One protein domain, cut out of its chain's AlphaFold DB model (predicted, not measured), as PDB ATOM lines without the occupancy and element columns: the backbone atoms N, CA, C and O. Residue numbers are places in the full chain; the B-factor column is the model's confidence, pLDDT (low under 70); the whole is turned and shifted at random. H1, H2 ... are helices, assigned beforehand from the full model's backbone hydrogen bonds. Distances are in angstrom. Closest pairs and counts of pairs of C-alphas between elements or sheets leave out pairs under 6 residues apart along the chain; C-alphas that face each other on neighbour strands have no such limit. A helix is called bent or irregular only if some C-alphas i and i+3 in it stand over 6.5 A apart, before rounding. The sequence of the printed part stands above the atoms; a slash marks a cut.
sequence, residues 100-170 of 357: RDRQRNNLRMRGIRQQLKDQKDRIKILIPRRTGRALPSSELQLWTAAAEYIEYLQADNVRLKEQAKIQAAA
ATOM      1  N   ARG A 100     -23.677  14.145 109.675       92.88
ATOM      2  CA  ARG A 100     -24.743  13.138 109.807       92.88
ATOM      3  C   ARG A 100     -25.854  13.310 108.771       92.88
ATOM      4  O   ARG A 100     -26.314  12.321 108.200       92.88
ATOM      5  N   ASP A 101     -26.265  14.544 108.496       93.56
ATOM      6  CA  ASP A 101     -27.303  14.834 107.506       93.56
ATOM      7  C   ASP A 101     -26.796  14.570 106.087       93.56
ATOM      8  O   ASP A 101     -27.522  14.007 105.264       93.56
ATOM      9  N   ARG A 102     -25.516  14.862 105.816       93.31
ATOM     10  CA  ARG A 102     -24.858  14.492 104.554       93.31
ATOM     11  C   ARG A 102     -24.833  12.977 104.365       93.31
ATOM     12  O   ARG A 102     -25.215  12.487 103.302       93.31
ATOM     13  N   GLN A 103     -24.458  12.225 105.399       95.38
ATOM     14  CA  GLN A 103     -24.432  10.762 105.354       95.38
ATOM     15  C   GLN A 103     -25.832  10.173 105.133       95.38
ATOM     16  O   GLN A 103     -26.013   9.302 104.275       95.38
ATOM     17  N   ARG A 104     -26.844  10.682 105.846       96.06
ATOM     18  CA  ARG A 104     -28.243  10.269 105.667       96.06
ATOM     19  C   ARG A 104     -28.736  10.569 104.253       96.06
ATOM     20  O   ARG A 104     -29.381   9.718 103.637       96.06
ATOM     21  N   ASN A 105     -28.401  11.740 103.715       95.81
ATOM     22  CA  ASN A 105     -28.752  12.108 102.349       95.81
ATOM     23  C   ASN A 105     -28.071  11.192 101.319       95.81
ATOM     24  O   ASN A 105     -28.721  10.726 100.389       95.81
ATOM     25  N   ASN A 106     -26.798  10.846 101.518       97.00
ATOM     26  CA  ASN A 106     -26.076   9.928 100.634       97.00
ATOM     27  C   ASN A 106     -26.712   8.532 100.594       97.00
ATOM     28  O   ASN A 106     -26.901   7.972  99.512       97.00
ATOM     29  N   LEU A 107     -27.101   7.987 101.751       97.56
ATOM     30  CA  LEU A 107     -27.813   6.706 101.826       97.56
ATOM     31  C   LEU A 107     -29.171   6.774 101.121       97.56
ATOM     32  O   LEU A 107     -29.501   5.892 100.325       97.56
ATOM     33  N   ARG A 108     -29.926   7.855 101.343       97.94
ATOM     34  CA  ARG A 108     -31.204   8.094 100.664       97.94
ATOM     35  C   ARG A 108     -31.032   8.158  99.145       97.94
ATOM     36  O   ARG A 108     -31.741   7.467  98.416       97.94
ATOM     37  N   MET A 109     -30.065   8.936  98.661       98.00
ATOM     38  CA  MET A 109     -29.791   9.081  97.229       98.00
ATOM     39  C   MET A 109     -29.311   7.775  96.596       98.00
ATOM     40  O   MET A 109     -29.657   7.492  95.450       98.00
ATOM     41  N   ARG A 110     -28.568   6.940  97.333       98.31
ATOM     42  CA  ARG A 110     -28.199   5.591  96.882       98.31
ATOM     43  C   ARG A 110     -29.433   4.710  96.673       98.31
ATOM     44  O   ARG A 110     -29.524   4.060  95.635       98.31
ATOM     45  N   GLY A 111     -30.384   4.737  97.608       98.06
ATOM     46  CA  GLY A 111     -31.656   4.019  97.482       98.06
ATOM     47  C   GLY A 111     -32.458   4.462  96.256       98.06
ATOM     48  O   GLY A 111     -32.877   3.627  95.458       98.06
ATOM     49  N   ILE A 112     -32.579   5.776  96.039       98.00
ATOM     50  CA  ILE A 112     -33.277   6.341  94.870       98.00
ATOM     51  C   ILE A 112     -32.611   5.899  93.559       98.00
ATOM     52  O   ILE A 112     -33.289   5.483  92.622       98.00
ATOM     53  N   ARG A 113     -31.273   5.942  93.480       98.19
ATOM     54  CA  ARG A 113     -30.534   5.494  92.285       98.19
ATOM     55  C   ARG A 113     -30.755   4.011  91.992       98.19
ATOM     56  O   ARG A 113     -30.866   3.649  90.823       98.19
ATOM     57  N   GLN A 114     -30.837   3.173  93.026       98.31
ATOM     58  CA  GLN A 114     -31.130   1.751  92.860       98.31
ATOM     59  C   GLN A 114     -32.548   1.536  92.321       98.31
ATOM     60  O   GLN A 114     -32.713   0.840  91.327       98.31
ATOM     61  N   GLN A 115     -33.550   2.213  92.890       98.12
ATOM     62  CA  GLN A 115     -34.931   2.137  92.399       98.12
ATOM     63  C   GLN A 115     -35.052   2.579  90.935       98.12
ATOM     64  O   GLN A 115     -35.709   1.911  90.139       98.12
ATOM     65  N   LEU A 116     -34.378   3.670  90.555       97.38
ATOM     66  CA  LEU A 116     -34.338   4.132  89.166       97.38
ATOM     67  C   LEU A 116     -33.684   3.105  88.237       97.38
ATOM     68  O   LEU A 116     -34.147   2.910  87.115       97.38
ATOM     69  N   LYS A 117     -32.615   2.439  88.687       97.12
ATOM     70  CA  LYS A 117     -31.972   1.361  87.929       97.12
ATOM     71  C   LYS A 117     -32.930   0.185  87.729       97.12
ATOM     72  O   LYS A 117     -33.106  -0.256  86.597       97.12
ATOM     73  N   ASP A 118     -33.604  -0.253  88.788       97.88
ATOM     74  CA  ASP A 118     -34.547  -1.372  88.732       97.88
ATOM     75  C   ASP A 118     -35.736  -1.056  87.808       97.88
ATOM     76  O   ASP A 118     -36.159  -1.898  87.015       97.88
ATOM     77  N   GLN A 119     -36.253   0.179  87.844       97.31
ATOM     78  CA  GLN A 119     -37.295   0.637  86.918       97.31
ATOM     79  C   GLN A 119     -36.816   0.638  85.462       97.31
ATOM     80  O   GLN A 119     -37.537   0.162  84.584       97.31
ATOM     81  N   LYS A 120     -35.595   1.115  85.193       95.88
ATOM     82  CA  LYS A 120     -35.004   1.075  83.846       95.88
ATOM     83  C   LYS A 120     -34.871  -0.354  83.335       95.88
ATOM     84  O   LYS A 120     -35.197  -0.621  82.181       95.88
ATOM     85  N   ASP A 121     -34.427  -1.276  84.181       94.62
ATOM     86  CA  ASP A 121     -34.268  -2.675  83.793       94.62
ATOM     87  C   ASP A 121     -35.623  -3.355  83.533       94.62
ATOM     88  O   ASP A 121     -35.743  -4.122  82.579       94.62
ATOM     89  N   ARG A 122     -36.684  -2.992  84.268       96.19
ATOM     90  CA  ARG A 122     -38.061  -3.411  83.939       96.19
ATOM     91  C   ARG A 122     -38.509  -2.896  82.571       96.19
ATOM     92  O   ARG A 122     -39.042  -3.669  81.780       96.19
ATOM     93  N   ILE A 123     -38.256  -1.623  82.260       94.88
ATOM     94  CA  ILE A 123     -38.608  -1.032  80.956       94.88
ATOM     95  C   ILE A 123     -37.866  -1.741  79.817       94.88
ATOM     96  O   ILE A 123     -38.478  -2.056  78.799       94.88
ATOM     97  N   LYS A 124     -36.581  -2.075  79.998       93.56
ATOM     98  CA  LYS A 124     -35.796  -2.827  79.001       93.56
ATOM     99  C   LYS A 124     -36.426  -4.171  78.630       93.56
ATOM    100  O   LYS A 124     -36.292  -4.590  77.486       93.56
ATOM    101  N   ILE A 125     -37.068  -4.852  79.581       93.62
ATOM    102  CA  ILE A 125     -37.709  -6.159  79.352       93.62
ATOM    103  C   ILE A 125     -39.031  -6.002  78.586       93.62
ATOM    104  O   ILE A 125     -39.385  -6.880  77.805       93.62
ATOM    105  N   LEU A 126     -39.749  -4.891  78.787       93.44
ATOM    106  CA  LEU A 126     -41.050  -4.639  78.155       93.44
ATOM    107  C   LEU A 126     -40.953  -4.242  76.679       93.44
ATOM    108  O   LEU A 126     -41.929  -4.405  75.951       93.44
ATOM    109  N   ILE A 127     -39.812  -3.712  76.237       92.94
ATOM    110  CA  ILE A 127     -39.605  -3.323  74.840       92.94
ATOM    111  C   ILE A 127     -39.282  -4.585  74.028       92.94
ATOM    112  O   ILE A 127     -38.246  -5.214  74.270       92.94
ATOM    113  N   PRO A 128     -40.116  -4.964  73.039       89.75
ATOM    114  CA  PRO A 128     -39.842  -6.113  72.199       89.75
ATOM    115  C   PRO A 128     -38.505  -5.944  71.493       89.75
ATOM    116  O   PRO A 128     -38.218  -4.910  70.881       89.75
ATOM    117  N   ARG A 129     -37.683  -6.990  71.550       83.81
ATOM    118  CA  ARG A 129     -36.428  -7.026  70.807       83.81
ATOM    119  C   ARG A 129     -36.761  -7.112  69.323       83.81
ATOM    120  O   ARG A 129     -37.095  -8.182  68.823       83.81
ATOM    121  N   ARG A 130     -36.681  -5.980  68.622       74.56
ATOM    122  CA  ARG A 130     -36.746  -5.968  67.159       74.56
ATOM    123  C   ARG A 130     -35.583  -6.813  66.637       74.56
ATOM    124  O   ARG A 130     -34.426  -6.549  66.971       74.56
ATOM    125  N   THR A 131     -35.894  -7.842  65.855       73.44
ATOM    126  CA  THR A 131     -34.906  -8.693  65.188       73.44
ATOM    127  C   THR A 131     -33.907  -7.815  64.433       73.44
ATOM    128  O   THR A 131     -34.291  -6.952  63.648       73.44
ATOM    129  N   GLY A 132     -32.616  -7.984  64.724       77.94
ATOM    130  CA  GLY A 132     -31.542  -7.218  64.084       77.94
ATOM    131  C   GLY A 132     -31.187  -5.870  64.727       77.94
ATOM    132  O   GLY A 132     -30.241  -5.238  64.265       77.94
ATOM    133  N   ARG A 133     -31.861  -5.423  65.800       79.19
ATOM    134  CA  ARG A 133     -31.376  -4.287  66.608       79.19
ATOM    135  C   ARG A 133     -30.673  -4.782  67.869       79.19
ATOM    136  O   ARG A 133     -31.204  -5.610  68.609       79.19
ATOM    137  N   ALA A 134     -29.473  -4.256  68.112       82.19
ATOM    138  CA  ALA A 134     -28.773  -4.446  69.376       82.19
ATOM    139  C   ALA A 134     -29.616  -3.891  70.536       82.19
ATOM    140  O   ALA A 134     -30.435  -2.987  70.344       82.19
ATOM    141  N   LEU A 135     -29.414  -4.426  71.746       80.94
ATOM    142  CA  LEU A 135     -30.046  -3.851  72.930       80.94
ATOM    143  C   LEU A 135     -29.623  -2.381  73.074       80.94
ATOM    144  O   LEU A 135     -28.451  -2.078  72.832       80.94
ATOM    145  N   PRO A 136     -30.536  -1.486  73.495       86.00
ATOM    146  CA  PRO A 136     -30.182  -0.100  73.768       86.00
ATOM    147  C   PRO A 136     -29.075  -0.077  74.824       86.00
ATOM    148  O   PRO A 136     -29.269  -0.524  75.957       86.00
ATOM    149  N   SER A 137     -27.894   0.390  74.423       86.44
ATOM    150  CA  SER A 137     -26.699   0.386  75.270       86.44
ATOM    151  C   SER A 137     -26.643   1.622  76.161       86.44
ATOM    152  O   SER A 137     -26.075   1.570  77.252       86.44
ATOM    153  N   SER A 138     -27.276   2.717  75.731       94.69
ATOM    154  CA  SER A 138     -27.377   3.958  76.491       94.69
ATOM    155  C   SER A 138     -28.781   4.192  77.047       94.69
ATOM    156  O   SER A 138     -29.788   3.712  76.523       94.69
ATOM    157  N   GLU A 139     -28.855   4.975  78.123       94.06
ATOM    158  CA  GLU A 139     -30.126   5.391  78.715       94.06
ATOM    159  C   GLU A 139     -30.981   6.197  77.731       94.06
ATOM    160  O   GLU A 139     -32.182   5.969  77.632       94.06
ATOM    161  N   LEU A 140     -30.359   7.090  76.958       95.00
ATOM    162  CA  LEU A 140     -31.063   7.852  75.932       95.00
ATOM    163  C   LEU A 140     -31.693   6.919  74.888       95.00
ATOM    164  O   LEU A 140     -32.872   7.059  74.588       95.00
ATOM    165  N   GLN A 141     -30.947   5.918  74.404       94.56
ATOM    166  CA  GLN A 141     -31.473   4.924  73.462       94.56
ATOM    167  C   GLN A 141     -32.618   4.104  74.057       94.56
ATOM    168  O   GLN A 141     -33.560   3.776  73.339       94.56
ATOM    169  N   LEU A 142     -32.557   3.775  75.352       95.00
ATOM    170  CA  LEU A 142     -33.645   3.079  76.037       95.00
ATOM    171  C   LEU A 142     -34.929   3.912  76.012       95.00
ATOM    172  O   LEU A 142     -35.983   3.391  75.655       95.00
ATOM    173  N   TRP A 143     -34.839   5.196  76.361       96.00
ATOM    174  CA  TRP A 143     -35.993   6.092  76.364       96.00
ATOM    175  C   TRP A 143     -36.536   6.342  74.955       96.00
ATOM    176  O   TRP A 143     -37.750   6.304  74.765       96.00
ATOM    177  N   THR A 144     -35.666   6.507  73.953       95.31
ATOM    178  CA  THR A 144     -36.080   6.611  72.545       95.31
ATOM    179  C   THR A 144     -36.791   5.341  72.078       95.31
ATOM    180  O   THR A 144     -37.871   5.422  71.504       95.31
ATOM    181  N   ALA A 145     -36.247   4.158  72.381       94.00
ATOM    182  CA  ALA A 145     -36.875   2.888  72.022       94.00
ATOM    183  C   ALA A 145     -38.222   2.680  72.735       94.00
ATOM    184  O   ALA A 145     -39.156   2.148  72.136       94.00
ATOM    185  N   ALA A 146     -38.342   3.117  73.992       95.81
ATOM    186  CA  ALA A 146     -39.603   3.093  74.727       95.81
ATOM    187  C   ALA A 146     -40.651   4.002  74.067       95.81
ATOM    188  O   ALA A 146     -41.787   3.575  73.877       95.81
ATOM    189  N   ALA A 147     -40.264   5.222  73.678       96.62
ATOM    190  CA  ALA A 147     -41.145   6.168  72.997       96.62
ATOM    191  C   ALA A 147     -41.623   5.625  71.640       96.62
ATOM    192  O   ALA A 147     -42.828   5.545  71.412       96.62
ATOM    193  N   GLU A 148     -40.702   5.136  70.798       95.00
ATOM    194  CA  GLU A 148     -41.042   4.490  69.520       95.00
ATOM    195  C   GLU A 148     -42.013   3.313  69.711       95.00
ATOM    196  O   GLU A 148     -42.894   3.073  68.884       95.00
ATOM    197  N   TYR A 149     -41.841   2.539  70.787       95.62
ATOM    198  CA  TYR A 149     -42.703   1.397  71.063       95.62
ATOM    199  C   TYR A 149     -44.104   1.816  71.524       95.62
ATOM    200  O   TYR A 149     -45.090   1.210  71.105       95.62
ATOM    201  N   ILE A 150     -44.216   2.875  72.330       96.69
ATOM    202  CA  ILE A 150     -45.510   3.441  72.733       96.69
ATOM    203  C   ILE A 150     -46.269   3.961  71.510       96.69
ATOM    204  O   ILE A 150     -47.448   3.645  71.355       96.69
ATOM    205  N   GLU A 151     -45.605   4.698  70.620       97.12
ATOM    206  CA  GLU A 151     -46.214   5.196  69.378       97.12
ATOM    207  C   GLU A 151     -46.706   4.048  68.490       97.12
ATOM    208  O   GLU A 151     -47.833   4.078  67.989       97.12
ATOM    209  N   TYR A 152     -45.903   2.989  68.355       96.31
ATOM    210  CA  TYR A 152     -46.303   1.779  67.640       96.31
ATOM    211  C   TYR A 152     -47.572   1.146  68.235       96.31
ATOM    212  O   TYR A 152     -48.513   0.851  67.499       96.31
ATOM    213  N   LEU A 153     -47.633   0.979  69.562       97.12
ATOM    214  CA  LEU A 153     -48.812   0.425  70.236       97.12
ATOM    215  C   LEU A 153     -50.044   1.325  70.089       97.12
ATOM    216  O   LEU A 153     -51.164   0.827  69.989       97.12
ATOM    217  N   GLN A 154     -49.869   2.645  70.075       98.00
ATOM    218  CA  GLN A 154     -50.966   3.583  69.839       98.00
ATOM    219  C   GLN A 154     -51.516   3.450  68.415       98.00
ATOM    220  O   GLN A 154     -52.732   3.342  68.241       98.00
ATOM    221  N   ALA A 155     -50.639   3.390  67.412       97.31
ATOM    222  CA  ALA A 155     -51.032   3.186  66.021       97.31
ATOM    223  C   ALA A 155     -51.740   1.835  65.816       97.31
ATOM    224  O   ALA A 155     -52.778   1.772  65.152       97.31
ATOM    225  N   ASP A 156     -51.231   0.764  66.430       97.50
ATOM    226  CA  ASP A 156     -51.842  -0.562  66.322       97.50
ATOM    227  C   ASP A 156     -53.217  -0.623  67.004       97.50
ATOM    228  O   ASP A 156     -54.169  -1.152  66.435       97.50
ATOM    229  N   ASN A 157     -53.375   0.024  68.164       97.94
ATOM    230  CA  ASN A 157     -54.675   0.156  68.824       97.94
ATOM    231  C   ASN A 157     -55.712   0.878  67.950       97.94
ATOM    232  O   ASN A 157     -56.871   0.465  67.907       97.94
ATOM    233  N   VAL A 158     -55.323   1.945  67.245       97.88
ATOM    234  CA  VAL A 158     -56.221   2.644  66.308       97.88
ATOM    235  C   VAL A 158     -56.630   1.714  65.165       97.88
ATOM    236  O   VAL A 158     -57.816   1.613  64.847       97.88
ATOM    237  N   ARG A 159     -55.671   0.981  64.590       97.88
ATOM    238  CA  ARG A 159     -55.920   0.018  63.512       97.88
ATOM    239  C   ARG A 159     -56.866  -1.103  63.945       97.88
ATOM    240  O   ARG A 159     -57.814  -1.405  63.225       97.88
ATOM    241  N   LEU A 160     -56.640  -1.691  65.119       97.12
ATOM    242  CA  LEU A 160     -57.487  -2.751  65.675       97.12
ATOM    243  C   LEU A 160     -58.906  -2.251  65.963       97.12
ATOM    244  O   LEU A 160     -59.871  -2.952  65.661       97.12
ATOM    245  N   LYS A 161     -59.054  -1.023  66.476       96.75
ATOM    246  CA  LYS A 161     -60.372  -0.395  66.659       96.75
ATOM    247  C   LYS A 161     -61.112  -0.242  65.335       96.75
ATOM    248  O   LYS A 161     -62.306  -0.513  65.279       96.75
ATOM    249  N   GLU A 162     -60.425   0.165  64.274       96.06
ATOM    250  CA  GLU A 162     -61.052   0.315  62.961       96.06
ATOM    251  C   GLU A 162     -61.439  -1.039  62.351       96.06
ATOM    252  O   GLU A 162     -62.556  -1.205  61.867       96.06
ATOM    253  N   GLN A 163     -60.577  -2.052  62.473       95.19
ATOM    254  CA  GLN A 163     -60.908  -3.422  62.073       95.19
ATOM    255  C   GLN A 163     -62.122  -3.969  62.833       95.19
ATOM    256  O   GLN A 163     -62.997  -4.581  62.222       95.19
ATOM    257  N   ALA A 164     -62.213  -3.712  64.140       94.56
ATOM    258  CA  ALA A 164     -63.353  -4.123  64.952       94.56
ATOM    259  C   ALA A 164     -64.656  -3.439  64.509       94.56
ATOM    260  O   ALA A 164     -65.694  -4.095  64.438       94.56
ATOM    261  N   LYS A 165     -64.617  -2.148  64.144       94.31
ATOM    262  CA  LYS A 165     -65.786  -1.453  63.580       94.31
ATOM    263  C   LYS A 165     -66.226  -2.059  62.251       94.31
ATOM    264  O   LYS A 165     -67.418  -2.270  62.059       94.31
ATOM    265  N   ILE A 166     -65.283  -2.365  61.357       91.56
ATOM    266  CA  ILE A 166     -65.588  -2.996  60.064       91.56
ATOM    267  C   ILE A 166     -66.234  -4.368  60.282       91.56
ATOM    268  O   ILE A 166     -67.226  -4.687  59.634       91.56
ATOM    269  N   GLN A 167     -65.720  -5.163  61.224       89.88
ATOM    270  CA  GLN A 167     -66.303  -6.463  61.567       89.88
ATOM    271  C   GLN A 167     -67.695  -6.336  62.196       89.88
ATOM    272  O   GLN A 167     -68.572  -7.133  61.881       89.88
ATOM    273  N   ALA A 168     -67.925  -5.328  63.043       88.88
ATOM    274  CA  ALA A 168     -69.237  -5.064  63.630       88.88
ATOM    275  C   ALA A 168     -70.260  -4.548  62.601       88.88
ATOM    276  O   ALA A 168     -71.448  -4.836  62.714       88.88
ATOM    277  N   ALA A 169     -69.805  -3.793  61.597       84.25
ATOM    278  CA  ALA A 169     -70.634  -3.279  60.510       84.25
ATOM    279  C   ALA A 169     -70.841  -4.293  59.373       84.25
ATOM    280  O   ALA A 169     -71.693  -4.072  58.511       84.25
ATOM    281  N   ALA A 170     -70.074  -5.390  59.350       80.00
ATOM    282  CA  ALA A 170     -70.242  -6.434  58.357       80.00
ATOM    283  C   ALA A 170     -71.655  -7.021  58.502       80.00
ATOM    284  O   ALA A 170     -71.998  -7.528  59.576       80.00
TER     285      ALA A 170
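AT A GLANCE: This is residues 100 to 170 of the 357 residues of an uncharacterized protein of Serpula lacrymans var. lacrymans (strain S7.3) (UniProt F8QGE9). Two long helices, H1 and then H2, meet near the end of H1 and the beginning of H2 in a wide, open V, with their far arms pointing away from each other. The loop of residues 127 to 138 folds back at the corner, and H2 begins beside the last part of H1; residues 100 to 119 and 151 to 170 stick out as two free arms that make the length. The printed part has 71 residues, with two named helices and no named strand, and its class is all helix. It is extended, with a radius of gyration of the C-alphas of 19.7 A, and its C-alphas span 71 by 29 by 15 A.

HOW THE PARTS SIT: H1, residues 100 to 126, comes first, and residues 100 to 119 of it stand free. A long link of 12 residues leads to H2, residues 139 to 169. H1 and H2 are close but not clearly touching, with 2 pairs of C-alphas within 8 A. Their closest C-alphas are those of Lys 124 and Leu 142, 6.9 A apart. The helices run the same way at a steep tilt of 43 degrees, and their centres are 30.9 A apart. Residues 151 to 170, of which 151 to 169 belong to H2, stand free. In H1 and H2 every O i to N i+4 pair is within hydrogen-bond range.

IN THESE COORDINATES: H1 begins at C-alpha 100, (-24.743, 13.138, 109.807), and ends at C-alpha 126, (-41.050, -4.639, 78.155), a length of 39.8 A. H2 begins at C-alpha 139, (-30.126, 5.391, 78.715), and ends at C-alpha 169, (-70.634, -3.279, 60.510), a length of 45.2 A. Neither helix is bent.

THE WHOLE: The outline is a rod. The two C-alphas farthest apart are those of Arg 100 and Ala 170, 71.4 A, which are also the first and last printed. The printed part has no cut. The mean pLDDT of the printed part is 93.4, and no printed residue is under 70.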